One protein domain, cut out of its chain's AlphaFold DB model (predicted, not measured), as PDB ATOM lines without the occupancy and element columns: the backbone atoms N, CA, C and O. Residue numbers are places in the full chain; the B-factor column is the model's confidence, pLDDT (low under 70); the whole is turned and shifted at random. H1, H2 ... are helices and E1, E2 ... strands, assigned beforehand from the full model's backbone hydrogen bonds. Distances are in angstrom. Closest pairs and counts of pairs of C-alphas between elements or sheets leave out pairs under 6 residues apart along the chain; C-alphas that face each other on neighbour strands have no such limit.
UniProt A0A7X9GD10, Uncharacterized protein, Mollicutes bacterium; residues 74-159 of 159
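What this domain is: This is residues 74 to 159 of the 159 residues of an uncharacterized protein of Mollicutes bacterium (UniProt A0A7X9GD10). This is an open, three-armed model with no shared core: the two-stranded hairpin of E1 and E2 lies at one end of the longest axis, the long helix H3 makes the other end, and the short helices H1 and H2 stick out as a third arm from between them. Unnamed links join the arms, and no helix touches another. The printed part has 86 residues, with H1, H2, E1, E2 and H3 in that order along the chain; the sheet is E1 - E2, antiparallel, and the class is mixed, helices and strands. The whole is extended, with a radius of gyration of the C-alphas of 22.0 A and spans of 77 by 38 by 23 A.

Where its parts are: Find C-alpha 74 at (66.658, -116.642, -53.957); here H1 begins, and it runs through residues 74 to 82, 12.7 A from first to last C-alpha. Next comes H2, residues 87 to 92, 8.8 A long. Go on to C-alpha 101 at (41.050, -97.111, -40.912), where E1 begins; it covers residues 101 to 106 and 14.0 A. E2 follows with residues 114 to 118, 12.9 A long. Last, look for H3, residues 136 to 158, which runs 33.1 A to C-alpha 158 at (97.187, -87.575, -57.444).

How they stand to each other: Start at H1 and H2, which are close but not clearly touching; their closest C-alphas, those of Glu 80 and Tyr 87, are 7.3 A apart. Their lines stand at a steep tilt of 60 degrees, and they run the same way. Both are apart from H3 and from E2. Then look at the hairpin of E1 and E2, antiparallel neighbours with 152 degrees between their directions. C-alphas 101 and 118 face each other at 4.6 A, and so do 106 and 114 at 5.0 A. Within hydrogen-bond range you will find N 102 and O 117, 2.7 A, and N 105 and O 115, 3.0 A. E1 and H3 are apart. In H1, H2 and H3 every O i to N i+4 pair is within hydrogen-bond range.

The domain as a whole: The two C-alphas farthest apart are those of Lys 111 and Ile 159, at 77.5 A. The printed part has no cut and ends at residue 159, the chain's last. The link from E2 to H3, residues 119 to 135, is long; that from H1 to H2 is tight. Residues 74 to 94 and 133 to 159 stand free. The mean pLDDT of the printed part is 73.5; look for values under 70 at residues 94 to 98, 104 to 113, 124 to 141 and 159.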
ATOM      1  N   SER A  74      66.242-117.511 -52.845       89.56
ATOM      2  CA  SER A  74      66.658-116.642 -53.957       89.56
ATOM      3  C   SER A  74      65.607-115.580 -54.304       89.56
ATOM      4  O   SER A  74      65.963-114.436 -54.550       89.56
ATOM      5  N   TYR A  75      64.322-115.945 -54.260       89.94
ATOM      6  CA  TYR A  75      63.216-115.016 -54.497       89.94
ATOM      7  C   TYR A  75      63.101-113.958 -53.393       89.94
ATOM      8  O   TYR A  75      62.977-112.775 -53.688       89.94
ATOM      9  N   GLU A  76      63.171-114.361 -52.123       86.69
ATOM     10  CA  GLU A  76      63.052-113.427 -50.994       86.69
ATOM     11  C   GLU A  76      64.202-112.424 -50.963       86.69
ATOM     12  O   GLU A  76      63.981-111.254 -50.675       86.69
ATOM     13  N   LYS A  77      65.412-112.852 -51.337       88.56
ATOM     14  CA  LYS A  77      66.561-111.954 -51.433       88.56
ATOM     15  C   LYS A  77      66.370-110.886 -52.514       88.56
ATOM     16  O   LYS A  77      66.645-109.720 -52.269       88.56
ATOM     17  N   GLU A  78      65.865-111.266 -53.688       89.88
ATOM     18  CA  GLU A  78      65.558-110.291 -54.743       89.88
ATOM     19  C   GLU A  78      64.461-109.304 -54.333       89.88
ATOM     20  O   GLU A  78      64.465-108.161 -54.793       89.88
ATOM     21  N   GLN A  79      63.507-109.742 -53.510       90.19
ATOM     22  CA  GLN A  79      62.465-108.866 -52.984       90.19
ATOM     23  C   GLN A  79      63.016-107.905 -51.934       90.19
ATOM     24  O   GLN A  79      62.693-106.723 -51.993       90.19
ATOM     25  N   GLU A  80      63.884-108.377 -51.041       86.62
ATOM     26  CA  GLU A  80      64.571-107.535 -50.058       86.62
ATOM     27  C   GLU A  80      65.430-106.462 -50.743       86.62
ATOM     28  O   GLU A  80      65.318-105.282 -50.424       86.62
ATOM     29  N   ASP A  81      66.203-106.838 -51.768       89.38
ATOM     30  CA  ASP A  81      67.041-105.899 -52.528       89.38
ATOM     31  C   ASP A  81      66.212-104.820 -53.259       89.38
ATOM     32  O   ASP A  81      66.703-103.720 -53.531       89.38
ATOM     33  N   LYS A  82      64.954-105.127 -53.609       92.31
ATOM     34  CA  LYS A  82      64.020-104.198 -54.270       92.31
ATOM     35  C   LYS A  82      63.147-103.419 -53.291       92.31
ATOM     36  O   LYS A  82      62.496-102.455 -53.707       92.31
ATOM     37  N   ALA A  83      63.078-103.841 -52.035       86.44
ATOM     38  CA  ALA A  83      62.224-103.218 -51.047       86.44
ATOM     39  C   ALA A  83      62.742-101.815 -50.699       86.44
ATOM     40  O   ALA A  83      63.938-101.543 -50.652       86.44
ATOM     41  N   ILE A  84      61.813-100.889 -50.451       88.19
ATOM     42  CA  ILE A  84      62.159 -99.532 -49.996       88.19
ATOM     43  C   ILE A  84      62.576 -99.541 -48.514       88.19
ATOM     44  O   ILE A  84      63.318 -98.654 -48.081       88.19
ATOM     45  N   ILE A  85      62.076-100.523 -47.759       81.19
ATOM     46  CA  ILE A  85      62.291-100.726 -46.327       81.19
ATOM     47  C   ILE A  85      62.750-102.170 -46.146       81.19
ATOM     48  O   ILE A  85      62.070-103.079 -46.625       81.19
ATOM     49  N   SER A  86      63.880-102.352 -45.473       86.50
ATOM     50  CA  SER A  86      64.435-103.675 -45.183       86.50
ATOM     51  C   SER A  86      63.685-104.388 -44.059       86.50
ATOM     52  O   SER A  86      63.029-103.761 -43.220       86.50
ATOM     53  N   TYR A  87      63.804-105.711 -44.011       81.50
ATOM     54  CA  TYR A  87      63.216-106.519 -42.944       81.50
ATOM     55  C   TYR A  87      63.728-106.115 -41.554       81.50
ATOM     56  O   TYR A  87      62.942-106.002 -40.613       81.50
ATOM     57  N   ASP A  88      65.025-105.834 -41.430       83.25
ATOM     58  CA  ASP A  88      65.630-105.408 -40.165       83.25
ATOM     59  C   ASP A  88      65.089-104.036 -39.721       83.25
ATOM     60  O   ASP A  88      64.749-103.854 -38.552       83.25
ATOM     61  N   GLU A  89      64.895-103.096 -40.655       79.56
ATOM     62  CA  GLU A  89      64.256-101.804 -40.360       79.56
ATOM     63  C   GLU A  89      62.796-101.968 -39.917       79.56
ATOM     64  O   GLU A  89      62.335-101.233 -39.046       79.56
ATOM     65  N   LEU A  90      62.056-102.933 -40.476       81.50
ATOM     66  CA  LEU A  90      60.699-103.238 -40.014       81.50
ATOM     67  C   LEU A  90      60.700-103.785 -38.586       81.50
ATOM     68  O   LEU A  90      59.804-103.435 -37.819       81.50
ATOM     69  N   LEU A  91      61.691-104.607 -38.227       80.62
ATOM     70  CA  LEU A  91      61.848-105.150 -36.877       80.62
ATOM     71  C   LEU A  91      62.211-104.069 -35.855       80.62
ATOM     72  O   LEU A  91      61.623-104.019 -34.778       80.62
ATOM     73  N   GLU A  92      63.143-103.181 -36.190       80.88
ATOM     74  CA  GLU A  92      63.524-102.065 -35.315       80.88
ATOM     75  C   GLU A  92      62.396-101.035 -35.165       80.88
ATOM     76  O   GLU A  92      62.292-100.347 -34.147       80.88
ATOM     77  N   ASN A  93      61.526-100.949 -36.171       72.06
ATOM     78  CA  ASN A  93      60.426-100.000 -36.239       72.06
ATOM     79  C   ASN A  93      59.053-100.638 -35.919       72.06
ATOM     80  O   ASN A  93      57.992-100.057 -36.179       72.06
ATOM     81  N   THR A  94      59.024-101.831 -35.311       67.56
ATOM     82  CA  THR A  94      57.756-102.413 -34.852       67.56
ATOM     83  C   THR A  94      57.147-101.536 -33.757       67.56
ATOM     84  O   THR A  94      57.632-101.512 -32.628       67.56
ATOM     85  N   GLY A  95      56.075-100.815 -34.093       67.12
ATOM     86  CA  GLY A  95      55.291-100.006 -33.155       67.12
ATOM     87  C   GLY A  95      55.259 -98.498 -33.424       67.12
ATOM     88  O   GLY A  95      54.418 -97.824 -32.830       67.12
ATOM     89  N   GLN A  96      56.089 -97.938 -34.318       66.75
ATOM     90  CA  GLN A  96      55.959 -96.504 -34.652       66.75
ATOM     91  C   GLN A  96      54.818 -96.263 -35.647       66.75
ATOM     92  O   GLN A  96      54.162 -95.222 -35.586       66.75
ATOM     93  N   PHE A  97      54.534 -97.244 -36.509       66.12
ATOM     94  CA  PHE A  97      53.455 -97.173 -37.486       66.12
ATOM     95  C   PHE A  97      52.170 -97.832 -36.972       66.12
ATOM     96  O   PHE A  97      52.170 -99.008 -36.606       66.12
ATOM     97  N   SER A  98      51.064 -97.089 -36.969       67.56
ATOM     98  CA  SER A  98      49.724 -97.595 -36.648       67.56
ATOM     99  C   SER A  98      48.851 -97.576 -37.897       67.56
ATOM    100  O   SER A  98      48.629 -96.514 -38.478       67.56
ATOM    101  N   LEU A  99      48.338 -98.741 -38.303       71.81
ATOM    102  CA  LEU A  99      47.415 -98.840 -39.430       71.81
ATOM    103  C   LEU A  99      46.010 -98.432 -38.976       71.81
ATOM    104  O   LEU A  99      45.301 -99.214 -38.341       71.81
ATOM    105  N   ASN A 100      45.630 -97.199 -39.299       77.19
ATOM    106  CA  ASN A 100      44.319 -96.650 -38.987       77.19
ATOM    107  C   ASN A 100      43.375 -96.790 -40.188       77.19
ATOM    108  O   ASN A 100      43.789 -96.738 -41.348       77.19
ATOM    109  N   TYR A 101      42.091 -96.978 -39.901       78.00
ATOM    110  CA  TYR A 101      41.050 -97.111 -40.912       78.00
ATOM    111  C   TYR A 101      40.079 -95.942 -40.802       78.00
ATOM    112  O   TYR A 101      39.603 -95.620 -39.714       78.00
ATOM    113  N   LEU A 102      39.774 -95.340 -41.945       74.25
ATOM    114  CA  LEU A 102      38.658 -94.426 -42.125       74.25
ATOM    115  C   LEU A 102      37.334 -95.205 -42.148       74.25
ATOM    116  O   LEU A 102      37.310 -96.439 -42.091       74.25
ATOM    117  N   GLU A 103      36.236 -94.454 -42.222       71.38
ATOM    118  CA  GLU A 103      34.863 -94.953 -42.153       71.38
ATOM    119  C   GLU A 103      34.599 -96.197 -43.014       71.38
ATOM    120  O   GLU A 103      35.127 -96.377 -44.116       71.38
ATOM    121  N   GLU A 104      33.743 -97.056 -42.471       66.75
ATOM    122  CA  GLU A 104      33.312 -98.300 -43.085       66.75
ATOM    123  C   GLU A 104      32.283 -98.014 -44.185       66.75
ATOM    124  O   GLU A 104      31.188 -97.520 -43.910       66.75
ATOM    125  N   GLN A 105      32.631 -98.326 -45.437       61.22
ATOM    126  CA  GLN A 105      31.705 -98.230 -46.561       61.22
ATOM    127  C   GLN A 105      31.202 -99.625 -46.921       61.22
ATOM    128  O   GLN A 105      31.974-100.530 -47.248       61.22
ATOM    129  N   ASN A 106      29.881 -99.786 -46.872       58.56
ATOM    130  CA  ASN A 106      29.209-100.963 -47.399       58.56
ATOM    131  C   ASN A 106      29.002-100.762 -48.899       58.56
ATOM    132  O   ASN A 106      28.435 -99.754 -49.319       58.56
ATOM    133  N   ILE A 107      29.463-101.714 -49.706       63.03
ATOM    134  CA  ILE A 107      29.219-101.690 -51.149       63.03
ATOM    135  C   ILE A 107      27.723-101.967 -51.354       63.03
ATOM    136  O   ILE A 107      27.262-103.067 -51.048       63.03
ATOM    137  N   GLU A 108      26.971-100.985 -51.866       59.25
ATOM    138  CA  GLU A 108      25.501-101.041 -52.023       59.25
ATOM    139  C   GLU A 108      25.005-102.285 -52.790       59.25
ATOM    140  O   GLU A 108      23.894-102.755 -52.550       59.25
ATOM    141  N   ASP A 109      25.857-102.891 -53.624       61.75
ATOM    142  CA  ASP A 109      25.515-104.043 -54.466       61.75
ATOM    143  C   ASP A 109      25.829-105.424 -53.853       61.75
ATOM    144  O   ASP A 109      25.411-106.452 -54.396       61.75
ATOM    145  N   LYS A 110      26.559-105.500 -52.729       59.28
ATOM    146  CA  LYS A 110      26.880-106.771 -52.048       59.28
ATOM    147  C   LYS A 110      26.813-106.602 -50.535       59.28
ATOM    148  O   LYS A 110      27.793-106.244 -49.890       59.28
ATOM    149  N   LYS A 111      25.652-106.959 -49.985       58.59
ATOM    150  CA  LYS A 111      25.251-106.831 -48.573       58.59
ATOM    151  C   LYS A 111      26.189-107.488 -47.538       58.59
ATOM    152  O   LYS A 111      26.027-107.223 -46.354       58.59
ATOM    153  N   ASP A 112      27.164-108.286 -47.980       66.81
ATOM    154  CA  ASP A 112      28.062-109.071 -47.122       66.81
ATOM    155  C   ASP A 112      29.541-108.638 -47.196       66.81
ATOM    156  O   ASP A 112      30.405-109.324 -46.651       66.81
ATOM    157  N   ILE A 113      29.875-107.533 -47.880       67.31
ATOM    158  CA  ILE A 113      31.268-107.070 -48.008       67.31
ATOM    159  C   ILE A 113      31.413-105.656 -47.440       67.31
ATOM    160  O   ILE A 113      31.025-104.671 -48.069       67.31
ATOM    161  N   SER A 114      32.030-105.575 -46.259       72.50
ATOM    162  CA  SER A 114      32.496-104.325 -45.657       72.50
ATOM    163  C   SER A 114      33.909-104.006 -46.147       72.50
ATOM    164  O   SER A 114      34.807-104.854 -46.078       72.50
ATOM    165  N   VAL A 115      34.112-102.783 -46.641       77.44
ATOM    166  CA  VAL A 115      35.432-102.274 -47.024       77.44
ATOM    167  C   VAL A 115      35.764-101.062 -46.166       77.44
ATOM    168  O   VAL A 115      34.986-100.115 -46.051       77.44
ATOM    169  N   LYS A 116      36.963-101.080 -45.583       80.06
ATOM    170  CA  LYS A 116      37.510 -99.963 -44.814       80.06
ATOM    171  C   LYS A 116      38.602 -99.288 -45.621       80.06
ATOM    172  O   LYS A 116      39.531 -99.947 -46.092       80.06
ATOM    173  N   LYS A 117      38.500 -97.971 -45.782       77.62
ATOM    174  CA  LYS A 117      39.555 -97.188 -46.426       77.62
ATOM    175  C   LYS A 117      40.693 -96.994 -45.424       77.62
ATOM    176  O   LYS A 117      40.451 -96.576 -44.301       77.62
ATOM    177  N   VAL A 118      41.926 -97.297 -45.815       77.12
ATOM    178  CA  VAL A 118      43.104 -97.042 -44.974       77.12
ATOM    179  C   VAL A 118      43.358 -95.535 -44.903       77.12
ATOM    180  O   VAL A 118      43.308 -94.854 -45.932       77.12
ATOM    181  N   ASP A 119      43.608 -95.021 -43.701       77.62
ATOM    182  CA  ASP A 119      44.060 -93.647 -43.495       77.62
ATOM    183  C   ASP A 119      45.564 -93.558 -43.799       77.62
ATOM    184  O   ASP A 119      46.368 -94.239 -43.167       77.62
ATOM    185  N   LEU A 120      45.939 -92.740 -44.785       79.06
ATOM    186  CA  LEU A 120      47.334 -92.523 -45.187       79.06
ATOM    187  C   LEU A 120      47.963 -91.299 -44.507       79.06
ATOM    188  O   LEU A 120      49.166 -91.081 -44.645       79.06
ATOM    189  N   GLU A 121      47.168 -90.492 -43.807       76.75
ATOM    190  CA  GLU A 121      47.604 -89.228 -43.209       76.75
ATOM    191  C   GLU A 121      48.070 -89.430 -41.760       76.75
ATOM    192  O   GLU A 121      49.046 -88.815 -41.330       76.75
ATOM    193  N   HIS A 122      47.453 -90.365 -41.031       73.50
ATOM    194  CA  HIS A 122      47.752 -90.647 -39.620       73.50
ATOM    195  C   HIS A 122      48.427 -92.010 -39.420       73.50
ATOM    196  O   HIS A 122      47.949 -92.859 -38.668       73.50
ATOM    197  N   LEU A 123      49.550 -92.231 -40.107       70.50
ATOM    198  CA  LEU A 123      50.291 -93.500 -40.056       70.50
ATOM    199  C   LEU A 123      51.229 -93.627 -38.846       70.50
ATOM    200  O   LEU A 123      51.678 -94.730 -38.556       70.50
ATOM    201  N   ILE A 124      51.539 -92.528 -38.149       67.88
ATOM    202  CA  ILE A 124      52.479 -92.499 -37.017       67.88
ATOM    203  C   ILE A 124      51.692 -92.444 -35.706       67.88
ATOM    204  O   ILE A 124      50.833 -91.579 -35.525       67.88
ATOM    205  N   SER A 125      52.006 -93.348 -34.779       62.28
ATOM    206  CA  SER A 125      51.383 -93.346 -33.455       62.28
ATOM    207  C   SER A 125      51.820 -92.109 -32.641       62.28
ATOM    208  O   SER A 125      53.006 -91.765 -32.604       62.28
ATOM    209  N   PRO A 126      50.900 -91.414 -31.947       58.03
ATOM    210  CA  PRO A 126      51.214 -90.171 -31.235       58.03
ATOM    211  C   PRO A 126      52.112 -90.358 -29.996       58.03
ATOM    212  O   PRO A 126      52.558 -89.373 -29.413       58.03
ATOM    213  N   SER A 127      52.395 -91.595 -29.576       51.53
ATOM    214  CA  SER A 127      53.168 -91.913 -28.366       51.53
ATOM    215  C   SER A 127      54.696 -91.863 -28.524       51.53
ATOM    216  O   SER A 127      55.397 -92.058 -27.535       51.53
ATOM    217  N   LEU A 128      55.228 -91.618 -29.728       51.62
ATOM    218  CA  LEU A 128      56.663 -91.763 -30.042       51.62
ATOM    219  C   LEU A 128      57.282 -90.563 -30.781       51.62
ATOM    220  O   LEU A 128      58.345 -90.677 -31.385       51.62
ATOM    221  N   THR A 129      56.670 -89.380 -30.704       49.59
ATOM    222  CA  THR A 129      57.165 -88.161 -31.377       49.59
ATOM    223  C   THR A 129      58.519 -87.639 -30.870       49.59
ATOM    224  O   THR A 129      59.064 -86.716 -31.470       49.59
ATOM    225  N   ASN A 130      59.089 -88.218 -29.806       47.69
ATOM    226  CA  ASN A 130      60.332 -87.739 -29.194       47.69
ATOM    227  C   ASN A 130      61.617 -88.391 -29.738       47.69
ATOM    228  O   ASN A 130      62.679 -87.807 -29.551       47.69
ATOM    229  N   ASP A 131      61.537 -89.522 -30.449       51.28
ATOM    230  CA  ASP A 131      62.715 -90.268 -30.936       51.28
ATOM    231  C   ASP A 131      62.612 -90.612 -32.433       51.28
ATOM    232  O   ASP A 131      62.962 -91.709 -32.868       51.28
ATOM    233  N   LEU A 132      62.121 -89.682 -33.262       49.94
ATOM    234  CA  LEU A 132      62.149 -89.901 -34.709       49.94
ATOM    235  C   LEU A 132      63.607 -89.950 -35.208       49.94
ATOM    236  O   LEU A 132      64.353 -88.979 -35.018       49.94
ATOM    237  N   PRO A 133      64.023 -91.022 -35.909       53.53
ATOM    238  CA  PRO A 133      65.293 -91.031 -36.615       53.53
ATOM    239  C   PRO A 133      65.286 -89.904 -37.652       53.53
ATOM    240  O   PRO A 133      64.329 -89.721 -38.407       53.53
ATOM    241  N   LYS A 134      66.361 -89.107 -37.644       53.22
ATOM    242  CA  LYS A 134      66.530 -87.941 -38.520       53.22
ATOM    243  C   LYS A 134      66.176 -88.306 -39.968       53.22
ATOM    244  O   LYS A 134      66.612 -89.358 -40.439       53.22
ATOM    245  N   PRO A 135      65.433 -87.445 -40.688       46.88
ATOM    246  CA  PRO A 135      64.928 -87.759 -42.017       46.88
ATOM    247  C   PRO A 135      66.062 -88.213 -42.938       46.88
ATOM    248  O   PRO A 135      67.113 -87.577 -42.996       46.88
ATOM    249  N   LYS A 136      65.824 -89.305 -43.675       54.09
ATOM    250  CA  LYS A 136      66.741 -89.974 -44.620       54.09
ATOM    251  C   LYS A 136      67.485 -89.004 -45.553       54.09
ATOM    252  O   LYS A 136      68.623 -89.278 -45.912       54.09
ATOM    253  N   GLN A 137      66.894 -87.848 -45.868       53.41
ATOM    254  CA  GLN A 137      67.550 -86.757 -46.602       53.41
ATOM    255  C   GLN A 137      68.811 -86.230 -45.896       53.41
ATOM    256  O   GLN A 137      69.826 -86.044 -46.551       53.41
ATOM    257  N   ILE A 138      68.803 -86.066 -44.570       56.25
ATOM    258  CA  ILE A 138      69.960 -85.587 -43.791       56.25
ATOM    259  C   ILE A 138      71.092 -86.627 -43.789       56.25
ATOM    260  O   ILE A 138      72.264 -86.267 -43.858       56.25
ATOM    261  N   ILE A 139      70.758 -87.922 -43.743       59.59
ATOM    262  CA  ILE A 139      71.754 -89.006 -43.801       59.59
ATOM    263  C   ILE A 139      72.341 -89.122 -45.213       59.59
ATOM    264  O   ILE A 139      73.546 -89.326 -45.353       59.59
ATOM    265  N   LEU A 140      71.512 -88.969 -46.252       63.91
ATOM    266  CA  LEU A 140      71.967 -88.961 -47.644       63.91
ATOM    267  C   LEU A 140      72.924 -87.789 -47.903       63.91
ATOM    268  O   LEU A 140      73.999 -88.008 -48.450       63.91
ATOM    269  N   LEU A 141      72.572 -86.588 -47.424       69.44
ATOM    270  CA  LEU A 141      73.412 -85.388 -47.511       69.44
ATOM    271  C   LEU A 141      74.764 -85.590 -46.817       69.44
ATOM    272  O   LEU A 141      75.801 -85.268 -47.382       69.44
ATOM    273  N   LYS A 142      74.771 -86.202 -45.627       72.88
ATOM    274  CA  LYS A 142      76.017 -86.500 -44.909       72.88
ATOM    275  C   LYS A 142      76.919 -87.476 -45.681       72.88
ATOM    276  O   LYS A 142      78.124 -87.265 -45.759       72.88
ATOM    277  N   LYS A 143      76.344 -88.532 -46.269       79.44
ATOM    278  CA  LYS A 143      77.103 -89.490 -47.094       79.44
ATOM    279  C   LYS A 143      77.647 -88.851 -48.375       79.44
ATOM    280  O   LYS A 143      78.731 -89.215 -48.819       79.44
ATOM    281  N   GLU A 144      76.905 -87.919 -48.970       75.81
ATOM    282  CA  GLU A 144      77.351 -87.159 -50.141       75.81
ATOM    283  C   GLU A 144      78.539 -86.244 -49.801       75.81
ATOM    284  O   GLU A 144      79.527 -86.239 -50.536       75.81
ATOM    285  N   GLU A 145      78.506 -85.546 -48.661       82.56
ATOM    286  CA  GLU A 145      79.635 -84.731 -48.182       82.56
ATOM    287  C   GLU A 145      80.898 -85.570 -47.934       82.56
ATOM    288  O   GLU A 145      81.973 -85.217 -48.423       82.56
ATOM    289  N   GLU A 146      80.769 -86.712 -47.250       90.00
ATOM    290  CA  GLU A 146      81.886 -87.637 -46.992       90.00
ATOM    291  C   GLU A 146      82.500 -88.173 -48.300       90.00
ATOM    292  O   GLU A 146      83.723 -88.272 -48.438       90.00
ATOM    293  N   PHE A 147      81.666 -88.479 -49.298       92.38
ATOM    294  CA  PHE A 147      82.122 -88.929 -50.614       92.38
ATOM    295  C   PHE A 147      82.886 -87.835 -51.375       92.38
ATOM    296  O   PHE A 147      83.932 -88.104 -51.977       92.38
ATOM    297  N   LEU A 148      82.391 -86.597 -51.337       93.31
ATOM    298  CA  LEU A 148      83.055 -85.456 -51.968       93.31
ATOM    299  C   LEU A 148      84.394 -85.134 -51.295       93.31
ATOM    300  O   LEU A 148      85.363 -84.802 -51.983       93.31
ATOM    301  N   GLU A 149      84.477 -85.266 -49.972       92.62
ATOM    302  CA  GLU A 149      85.726 -85.091 -49.233       92.62
ATOM    303  C   GLU A 149      86.759 -86.162 -49.612       92.62
ATOM    304  O   GLU A 149      87.897 -85.822 -49.945       92.62
ATOM    305  N   ALA A 150      86.343 -87.430 -49.698       90.69
ATOM    306  CA  ALA A 150      87.202 -88.525 -50.147       90.69
ATOM    307  C   ALA A 150      87.713 -88.325 -51.588       90.69
ATOM    308  O   ALA A 150      88.890 -88.558 -51.873       90.69
ATOM    309  N   LEU A 151      86.861 -87.841 -52.501       90.50
ATOM    310  CA  LEU A 151      87.274 -87.491 -53.867       90.50
ATOM    311  C   LEU A 151      88.298 -86.354 -53.886       90.50
ATOM    312  O   LEU A 151      89.269 -86.404 -54.646       90.50
ATOM    313  N   LYS A 152      88.105 -85.337 -53.045       91.25
ATOM    314  CA  LYS A 152      89.028 -84.205 -52.934       91.25
ATOM    315  C   LYS A 152      90.379 -84.631 -52.359       91.25
ATOM    316  O   LYS A 152      91.414 -84.160 -52.832       91.25
ATOM    317  N   GLU A 153      90.394 -85.530 -51.377       92.38
ATOM    318  CA  GLU A 153      91.635 -86.121 -50.869       92.38
ATOM    319  C   GLU A 153      92.351 -86.958 -51.927       92.38
ATOM    320  O   GLU A 153      93.561 -86.809 -52.098       92.38
ATOM    321  N   LEU A 154      91.614 -87.778 -52.681       88.88
ATOM    322  CA  LEU A 154      92.176 -88.566 -53.776       88.88
ATOM    323  C   LEU A 154      92.811 -87.660 -54.840       88.88
ATOM    324  O   LEU A 154      93.932 -87.913 -55.281       88.88
ATOM    325  N   GLN A 155      92.134 -86.573 -55.214       87.25
ATOM    326  CA  GLN A 155      92.675 -85.586 -56.147       87.25
ATOM    327  C   GLN A 155      93.933 -84.901 -55.595       87.25
ATOM    328  O   GLN A 155      94.875 -84.676 -56.349       87.25
ATOM    329  N   ARG A 156      93.982 -84.602 -54.289       87.44
ATOM    330  CA  ARG A 156      95.171 -84.037 -53.629       87.44
ATOM    331  C   ARG A 156      96.348 -85.018 -53.593       87.44
ATOM    332  O   ARG A 156      97.479 -84.569 -53.551       87.44
ATOM    333  N   LEU A 157      96.094 -86.325 -53.561       87.12
ATOM    334  CA  LEU A 157      97.139 -87.359 -53.583       87.12
ATOM    335  C   LEU A 157      97.652 -87.667 -54.999       87.12
ATOM    336  O   LEU A 157      98.743 -88.214 -55.142       87.12
ATOM    337  N   LEU A 158      96.858 -87.361 -56.029       74.94
ATOM    338  CA  LEU A 158      97.187 -87.575 -57.444       74.94
ATOM    339  C   LEU A 158      97.885 -86.375 -58.113       74.94
ATOM    340  O   LEU A 158      98.327 -86.508 -59.254       74.94
ATOM    341  N   ILE A 159      97.972 -85.231 -57.429       53.06
ATOM    342  CA  ILE A 159      98.705 -84.018 -57.833       53.06
ATOM    343  C   ILE A 159      99.922 -83.867 -56.924       53.06
ATOM    344  O   ILE A 159     101.011 -83.562 -57.458       53.06
TER     345      ILE A 159